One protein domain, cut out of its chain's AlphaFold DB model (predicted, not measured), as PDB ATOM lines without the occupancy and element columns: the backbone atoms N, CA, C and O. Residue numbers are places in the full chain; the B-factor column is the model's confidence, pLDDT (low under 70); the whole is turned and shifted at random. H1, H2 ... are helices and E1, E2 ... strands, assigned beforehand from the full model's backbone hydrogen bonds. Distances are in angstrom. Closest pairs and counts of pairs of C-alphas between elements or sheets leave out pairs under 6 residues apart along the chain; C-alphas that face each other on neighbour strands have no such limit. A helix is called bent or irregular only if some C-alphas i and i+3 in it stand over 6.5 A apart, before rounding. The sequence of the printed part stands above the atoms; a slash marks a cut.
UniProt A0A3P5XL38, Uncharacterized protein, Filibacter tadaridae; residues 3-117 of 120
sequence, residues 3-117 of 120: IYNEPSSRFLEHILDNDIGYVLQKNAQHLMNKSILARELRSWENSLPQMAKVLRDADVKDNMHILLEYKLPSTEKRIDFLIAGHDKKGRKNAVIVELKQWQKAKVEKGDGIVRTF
ATOM      1  N   ILE A   3      45.985   4.859 -21.617       95.44
ATOM      2  CA  ILE A   3      46.368   5.355 -22.953       95.44
ATOM      3  C   ILE A   3      46.485   6.880 -22.962       95.44
ATOM      4  O   ILE A   3      47.353   7.439 -23.627       95.44
ATOM      5  N   TYR A   4      45.631   7.563 -22.210       97.25
ATOM      6  CA  TYR A   4      45.627   9.017 -22.113       97.25
ATOM      7  C   TYR A   4      45.482   9.423 -20.654       97.25
ATOM      8  O   TYR A   4      44.606   8.896 -19.972       97.25
ATOM      9  N   ASN A   5      46.334  10.324 -20.173       97.00
ATOM     10  CA  ASN A   5      46.264  10.876 -18.825       97.00
ATOM     11  C   ASN A   5      46.784  12.312 -18.848       97.00
ATOM     12  O   ASN A   5      47.986  12.528 -18.743       97.00
ATOM     13  N   GLU A   6      45.875  13.267 -18.970       97.00
ATOM     14  CA  GLU A   6      46.214  14.686 -19.065       97.00
ATOM     15  C   GLU A   6      45.248  15.530 -18.226       97.00
ATOM     16  O   GLU A   6      44.139  15.074 -17.920       97.00
ATOM     17  N   PRO A   7      45.620  16.771 -17.871       96.44
ATOM     18  CA  PRO A   7      44.681  17.736 -17.316       96.44
ATOM     19  C   PRO A   7      43.472  17.962 -18.235       96.44
ATOM     20  O   PRO A   7      43.570  17.879 -19.463       96.44
ATOM     21  N   SER A   8      42.331  18.306 -17.643       95.31
ATOM     22  CA  SER A   8      41.091  18.644 -18.353       95.31
ATOM     23  C   SER A   8      41.292  19.730 -19.413       95.31
ATOM     24  O   SER A   8      40.758  19.596 -20.510       95.31
ATOM     25  N   SER A   9      42.114  20.746 -19.140       95.12
ATOM     26  CA  SER A   9      42.482  21.791 -20.104       95.12
ATOM     27  C   SER A   9      43.160  21.229 -21.358       95.12
ATOM     28  O   SER A   9      42.704  21.497 -22.466       95.12
ATOM     29  N   ARG A  10      44.168  20.361 -21.203       96.75
ATOM     30  CA  ARG A  10      44.841  19.684 -22.327       96.75
ATOM     31  C   ARG A  10      43.907  18.775 -23.114       96.75
ATOM     32  O   ARG A  10      43.986  18.726 -24.338       96.75
ATOM     33  N   PHE A  11      42.998  18.081 -22.435       97.00
ATOM     34  CA  PHE A  11      41.962  17.308 -23.117       97.00
ATOM     35  C   PHE A  11      41.065  18.201 -23.979       97.00
ATOM     36  O   PHE A  11      40.791  17.865 -25.130       97.00
ATOM     37  N   LEU A  12      40.632  19.351 -23.454       95.62
ATOM     38  CA  LEU A  12      39.810  20.301 -24.200       95.62
ATOM     39  C   LEU A  12      40.559  20.918 -25.391       95.62
ATOM     40  O   LEU A  12      39.954  21.060 -26.452       95.62
ATOM     41  N   GLU A  13      41.849  21.227 -25.240       95.94
ATOM     42  CA  GLU A  13      42.720  21.703 -26.326       95.94
ATOM     43  C   GLU A  13      42.835  20.667 -27.450       95.94
ATOM     44  O   GLU A  13      42.494  20.967 -28.588       95.94
ATOM     45  N   HIS A  14      43.179  19.411 -27.141       97.38
ATOM     46  CA  HIS A  14      43.271  18.356 -28.161       97.38
ATOM     47  C   HIS A  14      41.953  18.118 -28.911       97.38
ATOM     48  O   HIS A  14      41.959  17.664 -30.054       97.38
ATOM     49  N   ILE A  15      40.809  18.369 -28.269       96.88
ATOM     50  CA  ILE A  15      39.501  18.293 -28.928       96.88
ATOM     51  C   ILE A  15      39.285  19.498 -29.842       96.88
ATOM     52  O   ILE A  15      38.775  19.327 -30.946       96.88
ATOM     53  N   LEU A  16      39.650  20.699 -29.391       95.75
ATOM     54  CA  LEU A  16      39.529  21.928 -30.174       95.75
ATOM     55  C   LEU A  16      40.394  21.875 -31.439       95.75
ATOM     56  O   LEU A  16      39.921  22.237 -32.516       95.75
ATOM     57  N   ASP A  17      41.608  21.348 -31.306       97.00
ATOM     58  CA  ASP A  17      42.574  21.207 -32.395       97.00
ATOM     59  C   ASP A  17      42.267  20.004 -33.311       97.00
ATOM     60  O   ASP A  17      42.886  19.843 -34.356       97.00
ATOM     61  N   ASN A  18      41.258  19.188 -32.971       95.62
ATOM     62  CA  ASN A  18      40.907  17.926 -33.640       95.62
ATOM     63  C   ASN A  18      42.021  16.859 -33.626       95.62
ATOM     64  O   ASN A  18      42.013  15.933 -34.436       95.62
ATOM     65  N   ASP A  19      42.928  16.927 -32.654       96.12
ATOM     66  CA  ASP A  19      44.094  16.045 -32.549       96.12
ATOM     67  C   ASP A  19      43.877  14.837 -31.628       96.12
ATOM     68  O   ASP A  19      44.706  13.924 -31.588       96.12
ATOM     69  N   ILE A  20      42.761  14.779 -30.889       95.88
ATOM     70  CA  ILE A  20      42.546  13.743 -29.866       95.88
ATOM     71  C   ILE A  20      42.709  12.315 -30.414       95.88
ATOM     72  O   ILE A  20      43.334  11.474 -29.768       95.88
ATOM     73  N   GLY A  21      42.205  12.038 -31.622       94.56
ATOM     74  CA  GLY A  21      42.295  10.718 -32.248       94.56
ATOM     75  C   GLY A  21      43.742  10.324 -32.545       94.56
ATOM     76  O   GLY A  21      44.160   9.205 -32.237       94.56
ATOM     77  N   TYR A  22      44.528  11.272 -33.062       94.19
ATOM     78  CA  TYR A  22      45.957  11.097 -33.305       94.19
ATOM     79  C   TYR A  22      46.733  10.882 -32.000       94.19
ATOM     80  O   TYR A  22      47.545   9.959 -31.913       94.19
ATOM     81  N   VAL A  23      46.447  11.673 -30.960       95.88
ATOM     82  CA  VAL A  23      47.102  11.548 -29.650       95.88
ATOM     83  C   VAL A  23      46.853  10.167 -29.037       95.88
ATOM     84  O   VAL A  23      47.810   9.496 -28.642       95.88
ATOM     85  N   LEU A  24      45.600   9.692 -29.006       95.25
ATOM     86  CA  LEU A  24      45.301   8.349 -28.493       95.25
ATOM     87  C   LEU A  24      45.948   7.262 -29.352       95.25
ATOM     88  O   LEU A  24      46.516   6.321 -28.798       95.25
ATOM     89  N   GLN A  25      45.902   7.384 -30.681       93.88
ATOM     90  CA  GLN A  25      46.522   6.410 -31.577       93.88
ATOM     91  C   GLN A  25      48.026   6.289 -31.313       93.88
ATOM     92  O   GLN A  25      48.531   5.176 -31.146       93.88
ATOM     93  N   LYS A  26      48.732   7.421 -31.236       93.75
ATOM     94  CA  LYS A  26      50.171   7.473 -30.970       93.75
ATOM     95  C   LYS A  26      50.510   6.853 -29.614       93.75
ATOM     96  O   LYS A  26      51.407   6.012 -29.531       93.75
ATOM     97  N   ASN A  27      49.776   7.221 -28.565       94.56
ATOM     98  CA  ASN A  27      50.007   6.688 -27.223       94.56
ATOM     99  C   ASN A  27      49.727   5.183 -27.155       94.56
ATOM    100  O   ASN A  27      50.506   4.428 -26.576       94.56
ATOM    101  N   ALA A  28      48.643   4.726 -27.779       91.44
ATOM    102  CA  ALA A  28      48.274   3.319 -27.787       91.44
ATOM    103  C   ALA A  28      49.293   2.468 -28.562       91.44
ATOM    104  O   ALA A  28      49.698   1.413 -28.076       91.44
ATOM    105  N   GLN A  29      49.779   2.943 -29.714       90.69
ATOM    106  CA  GLN A  29      50.856   2.284 -30.461       90.69
ATOM    107  C   GLN A  29      52.133   2.166 -29.625       90.69
ATOM    108  O   GLN A  29      52.728   1.090 -29.574       90.69
ATOM    109  N   HIS A  30      52.522   3.239 -28.928       89.88
ATOM    110  CA  HIS A  30      53.703   3.242 -28.067       89.88
ATOM    111  C   HIS A  30      53.582   2.254 -26.897       89.88
ATOM    112  O   HIS A  30      54.532   1.537 -26.593       89.88
ATOM    113  N   LEU A  31      52.408   2.176 -26.263       88.38
ATOM    114  CA  LEU A  31      52.180   1.330 -25.089       88.38
ATOM    115  C   LEU A  31      51.916  -0.143 -25.430       88.38
ATOM    116  O   LEU A  31      52.237  -1.022 -24.631       88.38
ATOM    117  N   MET A  32      51.297  -0.423 -26.578       82.06
ATOM    118  CA  MET A  32      50.808  -1.764 -26.927       82.06
ATOM    119  C   MET A  32      51.613  -2.445 -28.034       82.06
ATOM    120  O   MET A  32      51.390  -3.630 -28.283       82.06
ATOM    121  N   ASN A  33      52.510  -1.719 -28.712       77.31
ATOM    122  CA  ASN A  33      53.260  -2.185 -29.881       77.31
ATOM    123  C   ASN A  33      52.355  -2.836 -30.954       77.31
ATOM    124  O   ASN A  33      52.704  -3.841 -31.574       77.31
ATOM    125  N   LYS A  34      51.137  -2.302 -31.120       72.75
ATOM    126  CA  LYS A  34      50.109  -2.793 -32.047       72.75
ATOM    127  C   LYS A  34      49.463  -1.630 -32.788       72.75
ATOM    128  O   LYS A  34      49.280  -0.553 -32.227       72.75
ATOM    129  N   SER A  35      49.092  -1.878 -34.043       78.38
ATOM    130  CA  SER A  35      48.316  -0.924 -34.835       78.38
ATOM    131  C   SER A  35      46.877  -0.841 -34.320       78.38
ATOM    132  O   SER A  35      46.276  -1.863 -33.983       78.38
ATOM    133  N   ILE A  36      46.341   0.376 -34.269       83.25
ATOM    134  CA  ILE A  36      44.981   0.660 -33.808       83.25
ATOM    135  C   ILE A  36      44.000   0.453 -34.949       83.25
ATOM    136  O   ILE A  36      44.249   0.846 -36.091       83.25
ATOM    137  N   LEU A  37      42.864  -0.170 -34.643       85.06
ATOM    138  CA  LEU A  37      41.853  -0.446 -35.651       85.06
ATOM    139  C   LEU A  37      41.097   0.839 -36.000       85.06
ATOM    140  O   LEU A  37      40.719   1.612 -35.124       85.06
ATOM    141  N   ALA A  38      40.753   1.018 -37.277       88.19
ATOM    142  CA  ALA A  38      40.008   2.197 -37.733       88.19
ATOM    143  C   ALA A  38      38.662   2.399 -37.002       88.19
ATOM    144  O   ALA A  38      38.160   3.514 -36.910       88.19
ATOM    145  N   ARG A  39      38.062   1.323 -36.471       88.69
ATOM    146  CA  ARG A  39      36.835   1.404 -35.661       88.69
ATOM    147  C   ARG A  39      37.054   2.081 -34.305       88.69
ATOM    148  O   ARG A  39      36.146   2.751 -33.834       88.69
ATOM    149  N   GLU A  40      38.222   1.886 -33.693       88.56
ATOM    150  CA  GLU A  40      38.557   2.460 -32.386       88.56
ATOM    151  C   GLU A  40      38.775   3.959 -32.540       88.56
ATOM    152  O   GLU A  40      38.123   4.737 -31.851       88.56
ATOM    153  N   LEU A  41      39.551   4.353 -33.556       91.25
ATOM    154  CA  LEU A  41      39.747   5.756 -33.912       91.25
ATOM    155  C   LEU A  41      38.408   6.480 -34.121       91.25
ATOM    156  O   LEU A  41      38.134   7.466 -33.443       91.25
ATOM    157  N   ARG A  42      37.517   5.917 -34.953       92.12
ATOM    158  CA  ARG A  42      36.170   6.478 -35.158       92.12
ATOM    159  C   ARG A  42      35.359   6.560 -33.866       92.12
ATOM    160  O   ARG A  42      34.622   7.517 -33.663       92.12
ATOM    161  N   SER A  43      35.454   5.555 -32.993       92.38
ATOM    162  CA  SER A  43      34.715   5.566 -31.727       92.38
ATOM    163  C   SER A  43      35.173   6.700 -30.804       92.38
ATOM    164  O   SER A  43      34.328   7.345 -30.178       92.38
ATOM    165  N   TRP A  44      36.474   6.999 -30.781       95.12
ATOM    166  CA  TRP A  44      37.042   8.118 -30.034       95.12
ATOM    167  C   TRP A  44      36.618   9.460 -30.631       95.12
ATOM    168  O   TRP A  44      36.074  10.297 -29.912       95.12
ATOM    169  N   GLU A  45      36.775   9.634 -31.943       93.25
ATOM    170  CA  GLU A  45      36.401  10.857 -32.669       93.25
ATOM    171  C   GLU A  45      34.907  11.187 -32.533       93.25
ATOM    172  O   GLU A  45      34.529  12.354 -32.453       93.25
ATOM    173  N   ASN A  46      34.046  10.173 -32.427       93.19
ATOM    174  CA  ASN A  46      32.611  10.381 -32.239       93.19
ATOM    175  C   ASN A  46      32.227  10.729 -30.792       93.19
ATOM    176  O   ASN A  46      31.307  11.521 -30.570       93.19
ATOM    177  N   SER A  47      32.868  10.102 -29.799       94.81
ATOM    178  CA  SER A  47      32.434  10.187 -28.394       94.81
ATOM    179  C   SER A  47      33.139  11.269 -27.584       94.81
ATOM    180  O   SER A  47      32.477  12.001 -26.843       94.81
ATOM    181  N   LEU A  48      34.458  11.404 -27.723       97.00
ATOM    182  CA  LEU A  48      35.254  12.299 -26.882       97.00
ATOM    183  C   LEU A  48      34.865  13.781 -27.051       97.00
ATOM    184  O   LEU A  48      34.770  14.472 -26.032       97.00
ATOM    185  N   PRO A  49      34.514  14.283 -28.255       96.19
ATOM    186  CA  PRO A  49      34.010  15.649 -28.392       96.19
ATOM    187  C   PRO A  49      32.690  15.911 -27.658       96.19
ATOM    188  O   PRO A  49      32.440  17.043 -27.246       96.19
ATOM    189  N   GLN A  50      31.842  14.893 -27.451       95.25
ATOM    190  CA  GLN A  50      30.630  15.063 -26.640       95.25
ATOM    191  C   GLN A  50      30.981  15.217 -25.160       95.25
ATOM    192  O   GLN A  50      30.417  16.078 -24.490       95.25
ATOM    193  N   MET A  51      31.969  14.464 -24.666       95.94
ATOM    194  CA  MET A  51      32.465  14.643 -23.301       95.94
ATOM    195  C   MET A  51      33.085  16.022 -23.095       95.94
ATOM    196  O   MET A  51      32.835  16.645 -22.069       95.94
ATOM    197  N   ALA A  52      33.808  16.557 -24.081       95.75
ATOM    198  CA  ALA A  52      34.331  17.921 -24.010       95.75
ATOM    199  C   ALA A  52      33.227  18.977 -23.831       95.75
ATOM    200  O   ALA A  52      33.416  19.931 -23.079       95.75
ATOM    201  N   LYS A  53      32.061  18.807 -24.475       94.81
ATOM    202  CA  LYS A  53      30.899  19.688 -24.251       94.81
ATOM    203  C   LYS A  53      30.408  19.593 -22.806       94.81
ATOM    204  O   LYS A  53      30.304  20.619 -22.149       94.81
ATOM    205  N   VAL A  54      30.210  18.374 -22.299       94.44
ATOM    206  CA  VAL A  54      29.764  18.137 -20.913       94.44
ATOM    207  C   VAL A  54      30.732  18.749 -19.898       94.44
ATOM    208  O   VAL A  54      30.292  19.384 -18.946       94.44
ATOM    209  N   LEU A  55      32.046  18.592 -20.096       93.69
ATOM    210  CA  LEU A  55      33.054  19.159 -19.196       93.69
ATOM    211  C   LEU A  55      33.048  20.693 -19.198       93.69
ATOM    212  O   LEU A  55      33.172  21.292 -18.131       93.69
ATOM    213  N   ARG A  56      32.889  21.324 -20.371       91.50
ATOM    214  CA  ARG A  56      32.773  22.788 -20.475       91.50
ATOM    215  C   ARG A  56      31.515  23.301 -19.779       91.50
ATOM    216  O   ARG A  56      31.607  24.240 -18.998       91.50
ATOM    217  N   ASP A  57      30.374  22.659 -20.015       92.94
ATOM    218  CA  ASP A  57      29.099  23.045 -19.399       92.94
ATOM    219  C   ASP A  57      29.120  22.857 -17.871       92.94
ATOM    220  O   ASP A  57      28.475  23.601 -17.135       92.94
ATOM    221  N   ALA A  58      29.885  21.877 -17.386       88.12
ATOM    222  CA  ALA A  58      30.056  21.595 -15.964       88.12
ATOM    223  C   ALA A  58      31.108  22.481 -15.261       88.12
ATOM    224  O   ALA A  58      31.364  22.256 -14.076       88.12
ATOM    225  N   ASP A  59      31.711  23.458 -15.954       85.25
ATOM    226  CA  ASP A  59      32.771  24.338 -15.427       85.25
ATOM    227  C   ASP A  59      33.920  23.542 -14.771       85.25
ATOM    228  O   ASP A  59      34.381  23.804 -13.652       85.25
ATOM    229  N   VAL A  60      34.340  22.466 -15.449       80.75
ATOM    230  CA  VAL A  60      35.388  21.574 -14.949       80.75
ATOM    231  C   VAL A  60      36.732  22.296 -14.946       80.75
ATOM    232  O   VAL A  60      37.271  22.659 -15.985       80.75
ATOM    233  N   LYS A  61      37.283  22.461 -13.743       74.06
ATOM    234  CA  LYS A  61      38.528  23.187 -13.468       74.06
ATOM    235  C   LYS A  61      39.779  22.452 -13.954       74.06
ATOM    236  O   LYS A  61      39.798  21.224 -14.040       74.06
ATOM    237  N   ASP A  62      40.863  23.210 -14.118       75.19
ATOM    238  CA  ASP A  62      42.184  22.732 -14.566       75.19
ATOM    239  C   ASP A  62      42.863  21.727 -13.619       75.19
ATOM    240  O   ASP A  62      43.815  21.052 -13.996       75.19
ATOM    241  N   ASN A  63      42.393  21.602 -12.374       81.19
ATOM    242  CA  ASN A  63      42.961  20.679 -11.386       81.19
ATOM    243  C   ASN A  63      42.393  19.248 -11.472       81.19
ATOM    244  O   ASN A  63      42.597  18.453 -10.549       81.19
ATOM    245  N   MET A  64      41.649  18.934 -12.534       93.44
ATOM    246  CA  MET A  64      41.109  17.602 -12.796       93.44
ATOM    247  C   MET A  64      41.887  16.931 -13.925       93.44
ATOM    248  O   MET A  64      42.245  17.568 -14.909       93.44
ATOM    249  N   HIS A  65      42.120  15.633 -13.787       96.31
ATOM    250  CA  HIS A  65      42.733  14.795 -14.807       96.31
ATOM    251  C   HIS A  65      41.679  13.965 -15.532       96.31
ATOM    252  O   HIS A  65      40.772  13.405 -14.910       96.31
ATOM    253  N   ILE A  66      41.850  13.863 -16.847       97.69
ATOM    254  CA  ILE A  66      41.080  13.008 -17.740       97.69
ATOM    255  C   ILE A  66      41.942  11.805 -18.098       97.69
ATOM    256  O   ILE A  66      43.013  11.936 -18.694       97.69
ATOM    257  N   LEU A  67      41.462  10.626 -17.717       97.81
ATOM    258  CA  LEU A  67      42.073   9.347 -18.029       97.81
ATOM    259  C   LEU A  67      41.185   8.621 -19.038       97.81
ATOM    260  O   LEU A  67      40.007   8.397 -18.761       97.81
ATOM    261  N   LEU A  68      41.747   8.229 -20.181       97.38
ATOM    262  CA  LEU A  68      41.015   7.485 -21.209       97.38
ATOM    263  C   LEU A  68      41.600   6.095 -21.394       97.38
ATOM    264  O   LEU A  68      42.817   5.892 -21.288       97.38
ATOM    265  N   GLU A  69      40.707   5.156 -21.705       94.94
ATOM    266  CA  GLU A  69      41.044   3.760 -21.991       94.94
ATOM    267  C   GLU A  69      41.920   3.153 -20.874       94.94
ATOM    268  O   GLU A  69      42.972   2.546 -21.106       94.94
ATOM    269  N   TYR A  70      41.506   3.344 -19.617       95.62
ATOM    270  CA  TYR A  70      42.230   2.824 -18.463       95.62
ATOM    271  C   TYR A  70      41.934   1.334 -18.277       95.62
ATOM    272  O   TYR A  70      40.907   0.945 -17.720       95.62
ATOM    273  N   LYS A  71      42.871   0.483 -18.709       94.25
ATOM    274  CA  LYS A  71      42.869  -0.954 -18.414       94.25
ATOM    275  C   LYS A  71      43.253  -1.196 -16.953       94.25
ATOM    276  O   LYS A  71      44.397  -0.914 -16.556       94.25
ATOM    277  N   LEU A  72      42.311  -1.747 -16.188       92.69
ATOM    278  CA  LEU A  72      42.476  -2.039 -14.768       92.69
ATOM    279  C   LEU A  72      43.527  -3.145 -14.550       92.69
ATOM    280  O   LEU A  72      43.550  -4.120 -15.305       92.69
ATOM    281  N   PRO A  73      44.387  -3.029 -13.520       91.00
ATOM    282  CA  PRO A  73      45.364  -4.064 -13.193       91.00
ATOM    283  C   PRO A  73      44.711  -5.432 -12.985       91.00
ATOM    284  O   PRO A  73      43.624  -5.523 -12.416       91.00
ATOM    285  N   SER A  74      45.389  -6.490 -13.429       89.88
ATOM    286  CA  SER A  74      44.970  -7.886 -13.228       89.88
ATOM    287  C   SER A  74      43.604  -8.254 -13.827       89.88
ATOM    288  O   SER A  74      43.044  -9.293 -13.482       89.88
ATOM    289  N   THR A  75      43.057  -7.432 -14.731       92.88
ATOM    290  CA  THR A  75      41.806  -7.722 -15.441       92.88
ATOM    291  C   THR A  75      41.876  -7.276 -16.902       92.88
ATOM    292  O   THR A  75      42.681  -6.424 -17.276       92.88
ATOM    293  N   GLU A  76      40.959  -7.797 -17.716       87.88
ATOM    294  CA  GLU A  76      40.695  -7.282 -19.066       87.88
ATOM    295  C   GLU A  76      39.649  -6.154 -19.078       87.88
ATOM    296  O   GLU A  76      39.259  -5.679 -20.142       87.88
ATOM    297  N   LYS A  77      39.186  -5.703 -17.904       93.25
ATOM    298  CA  LYS A  77      38.230  -4.598 -17.811       93.25
ATOM    299  C   LYS A  77      38.926  -3.273 -18.093       93.25
ATOM    300  O   LYS A  77      40.074  -3.045 -17.693       93.25
ATOM    301  N   ARG A  78      38.185  -2.377 -18.730       94.25
ATOM    302  CA  ARG A  78      38.643  -1.048 -19.099       94.25
ATOM    303  C   ARG A  78      37.599  -0.012 -18.723       94.25
ATOM    304  O   ARG A  78      36.409  -0.275 -18.838       94.25
ATOM    305  N   ILE A  79      38.076   1.135 -18.267       96.56
ATOM    306  CA  ILE A  79      37.273   2.337 -18.094       96.56
ATOM    307  C   ILE A  79      37.504   3.217 -19.318       96.56
ATOM    308  O   ILE A  79      38.646   3.601 -19.582       96.56
ATOM    309  N   ASP A  80      36.441   3.520 -20.058       96.44
ATOM    310  CA  ASP A  80      36.544   4.335 -21.270       96.44
ATOM    311  C   ASP A  80      36.946   5.780 -20.939       96.44
ATOM    312  O   ASP A  80      37.865   6.318 -21.557       96.44
ATOM    313  N   PHE A  81      36.307   6.385 -19.929       97.75
ATOM    314  CA  PHE A  81      36.539   7.772 -19.528       97.75
ATOM    315  C   PHE A  81      36.478   7.923 -18.001       97.75
ATOM    316  O   PHE A  81      35.478   7.590 -17.362       97.75
ATOM    317  N   LEU A  82      37.541   8.442 -17.395       97.62
ATOM    318  CA  LEU A  82      37.646   8.684 -15.958       97.62
ATOM    319  C   LEU A  82      38.065  10.133 -15.711       97.62
ATOM    320  O   LEU A  82      39.085  10.588 -16.213       97.62
ATOM    321  N   ILE A  83      37.293  10.831 -14.886       96.56
ATOM    322  CA  ILE A  83      37.630  12.156 -14.363       96.56
ATOM    323  C   ILE A  83      38.099  11.958 -12.930       96.56
ATOM    324  O   ILE A  83      37.354  11.407 -12.120       96.56
ATOM    325  N   ALA A  84      39.304  12.404 -12.598       95.75
ATOM    326  CA  ALA A  84      39.836  12.340 -11.240       95.75
ATOM    327  C   ALA A  84      40.319  13.720 -10.789       95.75
ATOM    328  O   ALA A  84      40.969  14.437 -11.543       95.75
ATOM    329  N   GLY A  85      40.025  14.104  -9.550       93.94
ATOM    330  CA  GLY A  85      40.416  15.413  -9.034       93.94
ATOM    331  C   GLY A  85      40.095  15.595  -7.559       93.94
ATOM    332  O   GLY A  85      39.862  14.628  -6.830       93.94
ATOM    333  N   HIS A  86      40.073  16.851  -7.117       91.88
ATOM    334  CA  HIS A  86      39.751  17.216  -5.739       91.88
ATOM    335  C   HIS A  86      38.542  18.153  -5.684       91.88
ATOM    336  O   HIS A  86      38.401  19.041  -6.525       91.88
ATOM    337  N   ASP A  87      37.681  17.981  -4.679       89.56
ATOM    338  CA  ASP A  87      36.617  18.951  -4.408       89.56
ATOM    339  C   ASP A  87      37.151  20.214  -3.707       89.56
ATOM    340  O   ASP A  87      38.332  20.333  -3.379       89.56
ATOM    341  N   LYS A  88      36.252  21.164  -3.419       88.12
ATOM    342  CA  LYS A  88      36.578  22.416  -2.709       88.12
ATOM    343  C   LYS A  88      37.180  22.202  -1.310       88.12
ATOM    344  O   LYS A  88      37.761  23.133  -0.768       88.12
ATOM    345  N   LYS A  89      37.025  21.014  -0.712       93.38
ATOM    346  CA  LYS A  89      37.588  20.641   0.597       93.38
ATOM    347  C   LYS A  89      38.896  19.847   0.463       93.38
ATOM    348  O   LYS A  89      39.388  19.330   1.460       93.38
ATOM    349  N   GLY A  90      39.436  19.706  -0.750       90.88
ATOM    350  CA  GLY A  90      40.644  18.927  -1.018       90.88
ATOM    351  C   GLY A  90      40.429  17.411  -0.976       90.88
ATOM    352  O   GLY A  90      41.403  16.661  -0.963       90.88
ATOM    353  N   ARG A  91      39.182  16.922  -0.947       94.50
ATOM    354  CA  ARG A  91      38.909  15.477  -0.937       94.50
ATOM    355  C   ARG A  91      39.029  14.923  -2.348       94.50
ATOM    356  O   ARG A  91      38.512  15.524  -3.289       94.50
ATOM    357  N   LYS A  92      39.681  13.768  -2.480       94.94
ATOM    358  CA  LYS A  92      39.824  13.046  -3.751       94.94
ATOM    359  C   LYS A  92      38.457  12.549  -4.218       94.94
ATOM    360  O   LYS A  92      37.763  11.883  -3.457       94.94
ATOM    361  N   ASN A  93      38.099  12.860  -5.457       92.88
ATOM    362  CA  ASN A  93      36.869  12.418  -6.103       92.88
ATOM    363  C   ASN A  93      37.185  11.851  -7.487       92.88
ATOM    364  O   ASN A  93      38.147  12.269  -8.135       92.88
ATOM    365  N   ALA A  94      36.356  10.909  -7.928       95.06
ATOM    366  CA  ALA A  94      36.454  10.303  -9.243       95.06
ATOM    367  C   ALA A  94      35.060  10.076  -9.838       95.06
ATOM    368  O   ALA A  94      34.137   9.693  -9.120       95.06
ATOM    369  N   VAL A  95      34.928  10.285 -11.145       95.38
ATOM    370  CA  VAL A  95      33.724   9.981 -11.925       95.38
ATOM    371  C   VAL A  95      34.124   9.082 -13.083       95.38
ATOM    372  O   VAL A  95      35.003   9.433 -13.868       95.38
ATOM    373  N   ILE A  96      33.474   7.927 -13.183       96.81
ATOM    374  CA  ILE A  96      33.642   6.990 -14.292       96.81
ATOM    375  C   ILE A  96      32.478   7.184 -15.256       96.81
ATOM    376  O   ILE A  96      31.320   7.174 -14.838       96.81
ATOM    377  N   VAL A  97      32.791   7.335 -16.537       96.00
ATOM    378  CA  VAL A  97      31.817   7.432 -17.619       96.00
ATOM    379  C   VAL A  97      32.106   6.322 -18.624       96.00
ATOM    380  O   VAL A  97      33.204   6.216 -19.166       96.00
ATOM    381  N   GLU A  98      31.100   5.487 -18.857       94.06
ATOM    382  CA  GLU A  98      31.124   4.457 -19.892       94.06
ATOM    383  C   GLU A  98      30.539   5.037 -21.182       94.06
ATOM    384  O   GLU A  98      29.430   5.584 -21.172       94.06
ATOM    385  N   LEU A  99      31.251   4.906 -22.303       93.81
ATOM    386  CA  LEU A  99      30.836   5.505 -23.568       93.81
ATOM    387  C   LEU A  99      30.196   4.446 -24.465       93.81
ATOM    388  O   LEU A  99      30.799   3.437 -24.821       93.81
ATOM    389  N   LYS A 100      28.950   4.687 -24.881       91.12
ATOM    390  CA  LYS A 100      28.230   3.809 -25.810       91.12
ATOM    391  C   LYS A 100      27.910   4.546 -27.100       91.12
ATOM    392  O   LYS A 100      27.363   5.641 -27.082       91.12
ATOM    393  N   GLN A 101      28.192   3.907 -28.232       86.44
ATOM    394  CA  GLN A 101      27.880   4.415 -29.576       86.44
ATOM    395  C   GLN A 101      26.413   4.141 -29.967       86.44
ATOM    396  O   GLN A 101      26.112   3.797 -31.109       86.44
ATOM    397  N   TRP A 102      25.486   4.220 -29.010       90.75
ATOM    398  CA  TRP A 102      24.066   3.992 -29.268       90.75
ATOM    399  C   TRP A 102      23.415   5.258 -29.814       90.75
ATOM    400  O   TRP A 102      23.605   6.341 -29.272       90.75
ATOM    401  N   GLN A 103      22.590   5.118 -30.851       86.75
ATOM    402  CA  GLN A 103      21.866   6.259 -31.417       86.75
ATOM    403  C   GLN A 103      20.721   6.741 -30.517       86.75
ATOM    404  O   GLN A 103      20.366   7.917 -30.538       86.75
ATOM    405  N   LYS A 104      20.094   5.827 -29.766       90.50
ATOM    406  CA  LYS A 104      18.946   6.104 -28.895       90.50
ATOM    407  C   LYS A 104      18.995   5.190 -27.681       90.50
ATOM    408  O   LYS A 104      19.287   4.011 -27.828       90.50
ATOM    409  N   ALA A 105      18.621   5.705 -26.517       93.50
ATOM    410  CA  ALA A 105      18.382   4.914 -25.317       93.50
ATOM    411  C   ALA A 105      17.161   5.471 -24.570       93.50
ATOM    412  O   ALA A 105      16.855   6.660 -24.671       93.50
ATOM    413  N   LYS A 106      16.450   4.611 -23.841       94.50
ATOM    414  CA  LYS A 106      15.333   4.970 -22.960       94.50
ATOM    415  C   LYS A 106      15.605   4.433 -21.564       94.50
ATOM    416  O   LYS A 106      16.085   3.313 -21.432       94.50
ATOM    417  N   VAL A 107      15.280   5.212 -20.540       94.88
ATOM    418  CA  VAL A 107      15.306   4.731 -19.153       94.88
ATOM    419  C   VAL A 107      14.218   3.673 -18.979       94.88
ATOM    420  O   VAL A 107      13.103   3.847 -19.472       94.88
ATOM    421  N   GLU A 108      14.541   2.580 -18.296       95.69
ATOM    422  CA  GLU A 108      13.596   1.510 -17.969       95.69
ATOM    423  C   GLU A 108      13.411   1.366 -16.460       95.69
ATOM    424  O   GLU A 108      14.126   1.961 -15.657       95.69
ATOM    425  N   LYS A 109      12.423   0.559 -16.064       94.88
ATOM    426  CA  LYS A 109      12.160   0.278 -14.655       94.88
ATOM    427  C   LYS A 109      13.313  -0.531 -14.045       94.88
ATOM    428  O   LYS A 109      13.558  -1.661 -14.455       94.88
ATOM    429  N   GLY A 110      13.952   0.036 -13.026       93.50
ATOM    430  CA  GLY A 110      15.070  -0.558 -12.291       93.50
ATOM    431  C   GLY A 110      16.197   0.453 -12.091       93.50
ATOM    432  O   GLY A 110      16.180   1.526 -12.690       93.50
ATOM    433  N   ASP A 111      17.162   0.125 -11.237       91.94
ATOM    434  CA  ASP A 111      18.313   0.997 -10.997       91.94
ATOM    435  C   ASP A 111      19.352   0.851 -12.117       91.94
ATOM    436  O   ASP A 111      19.757  -0.259 -12.461       91.94
ATOM    437  N   GLY A 112      19.744   1.975 -12.719       88.44
ATOM    438  CA  GLY A 112      20.743   2.017 -13.793       88.44
ATOM    439  C   GLY A 112      20.362   1.286 -15.089       88.44
ATOM    440  O   GLY A 112      21.241   1.018 -15.908       88.44
ATOM    441  N   ILE A 113      19.085   0.945 -15.302       93.12
ATOM    442  CA  ILE A 113      18.654   0.179 -16.481       93.12
ATOM    443  C   ILE A 113      18.227   1.113 -17.615       93.12
ATOM    444  O   ILE A 113      17.365   1.979 -17.458       93.12
ATOM    445  N   VAL A 114      18.785   0.868 -18.801       93.62
ATOM    446  CA  VAL A 114      18.377   1.520 -20.048       93.62
ATOM    447  C   VAL A 114      18.044   0.485 -21.124       93.62
ATOM    448  O   VAL A 114      18.701  -0.548 -21.236       93.62
ATOM    449  N   ARG A 115      17.029   0.770 -21.945       93.88
ATOM    450  CA  ARG A 115      16.691   0.027 -23.165       93.88
ATOM    451  C   ARG A 115      17.221   0.772 -24.377       93.88
ATOM    452  O   ARG A 115      16.971   1.960 -24.559       93.88
ATOM    453  N   THR A 116      17.914   0.049 -25.239       94.00
ATOM    454  CA  THR A 116      18.509   0.559 -26.474       94.00
ATOM    455  C   THR A 116      18.422  -0.516 -27.555       94.00
ATOM    456  O   THR A 116      18.264  -1.698 -27.245       94.00
ATOM    457  N   PHE A 117      18.516  -0.116 -28.818       90.81
ATOM    458  CA  PHE A 117      18.663  -1.054 -29.926       90.81
ATOM    459  C   PHE A 117      20.155  -1.357 -30.126       90.81
ATOM    460  O   PHE A 117      20.945  -0.436 -30.317       90.81
TER     461      PHE A 117
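What this domain is: This is residues 3 to 117 of the 120 residues of an uncharacterized protein of Filibacter tadaridae (UniProt A0A3P5XL38). A strongly twisted wall of four antiparallel strands, E1, E2, E3 and E4 in that order across it, has H1 packed on it over E1, while H2 only grazes it. H3, bent but nearly straight, runs past these two helices, its first arm H3a packed on H2 and its second arm H3b on H1; the small hairpin of E5 and E6 sits off from this body, beyond residues 98 to 104. The printed part has 115 residues, with three named helices and six named strands in the order E1, H1, H2, H3, E2, E3, E4, E5, E6; the class is mixed, helices and strands. The whole is compact, with a radius of gyration of the C-alphas of 15.3 A and spans of 43 by 41 by 34 A.

How they stand to each other: E1, residues 4 to 7, is an edge strand, antiparallel to E2, residues 65 to 71; N 66 and O 6 are 2.8 A apart, within hydrogen-bond range. H1, residues 8 to 16, is on the sheet, over E1, at a height of 9.8 A; it only just stands up from the sheet, rising 42 degrees. H2, residues 20 to 32, and H1 only just touch, with 3 pairs of C-alphas within 8 A, and only at the corner, His 14 to Ile 20 at 5.0 A being their closest C-alphas. H3, residues 38 to 57, was assigned as one helix by its hydrogen bonds but is bent: C-alphas 46 and 49 are 6.7 A apart. Its arms, H3a with residues 38 to 46 and H3b with residues 49 to 57, stand at a shallow tilt of 23 degrees. H2, with residues 20 to 25 alone, touches H3a in a helical hairpin, closest at C-alphas Gly 21 and Leu 41, 5.8 A. H3b touches H1 at a steep tilt of 51 degrees, opposite ways, closest at C-alphas Leu 12 and Ala 52, 6.0 A. E2, E3 with residues 78 to 86, and E4 with residues 92 to 97 form a meander, each strand the antiparallel neighbour of the one before; N 67 and O 82 are 2.8 A apart, as are N 95 and O 83. E3 bends by 67 degrees at residue 81. E5, residues 105 to 107, and E6, residues 114 to 116, form a hairpin, with N 106 and O 115 at 2.8 A; E4 is apart from both. Every O i to N i+4 pair in H1, H2, H3a and H3b is within hydrogen-bond range.

Where its parts are: E1 begins at C-alpha 4, (45.627, 9.017, -22.113). H2 is 17.8 A long from first to last C-alpha, E2 16.2 A, E3 22.7 A and E4 17.0 A. E6 ends at C-alpha 116, (18.509, 0.559, -26.474).

The domain as a whole: The C-alphas farthest apart, those of Asn 33 and Lys 109, are 43.9 A apart. The printed part has no cut, and no link is long. The mean pLDDT of the printed part is 92.5, and no printed residue is under 70.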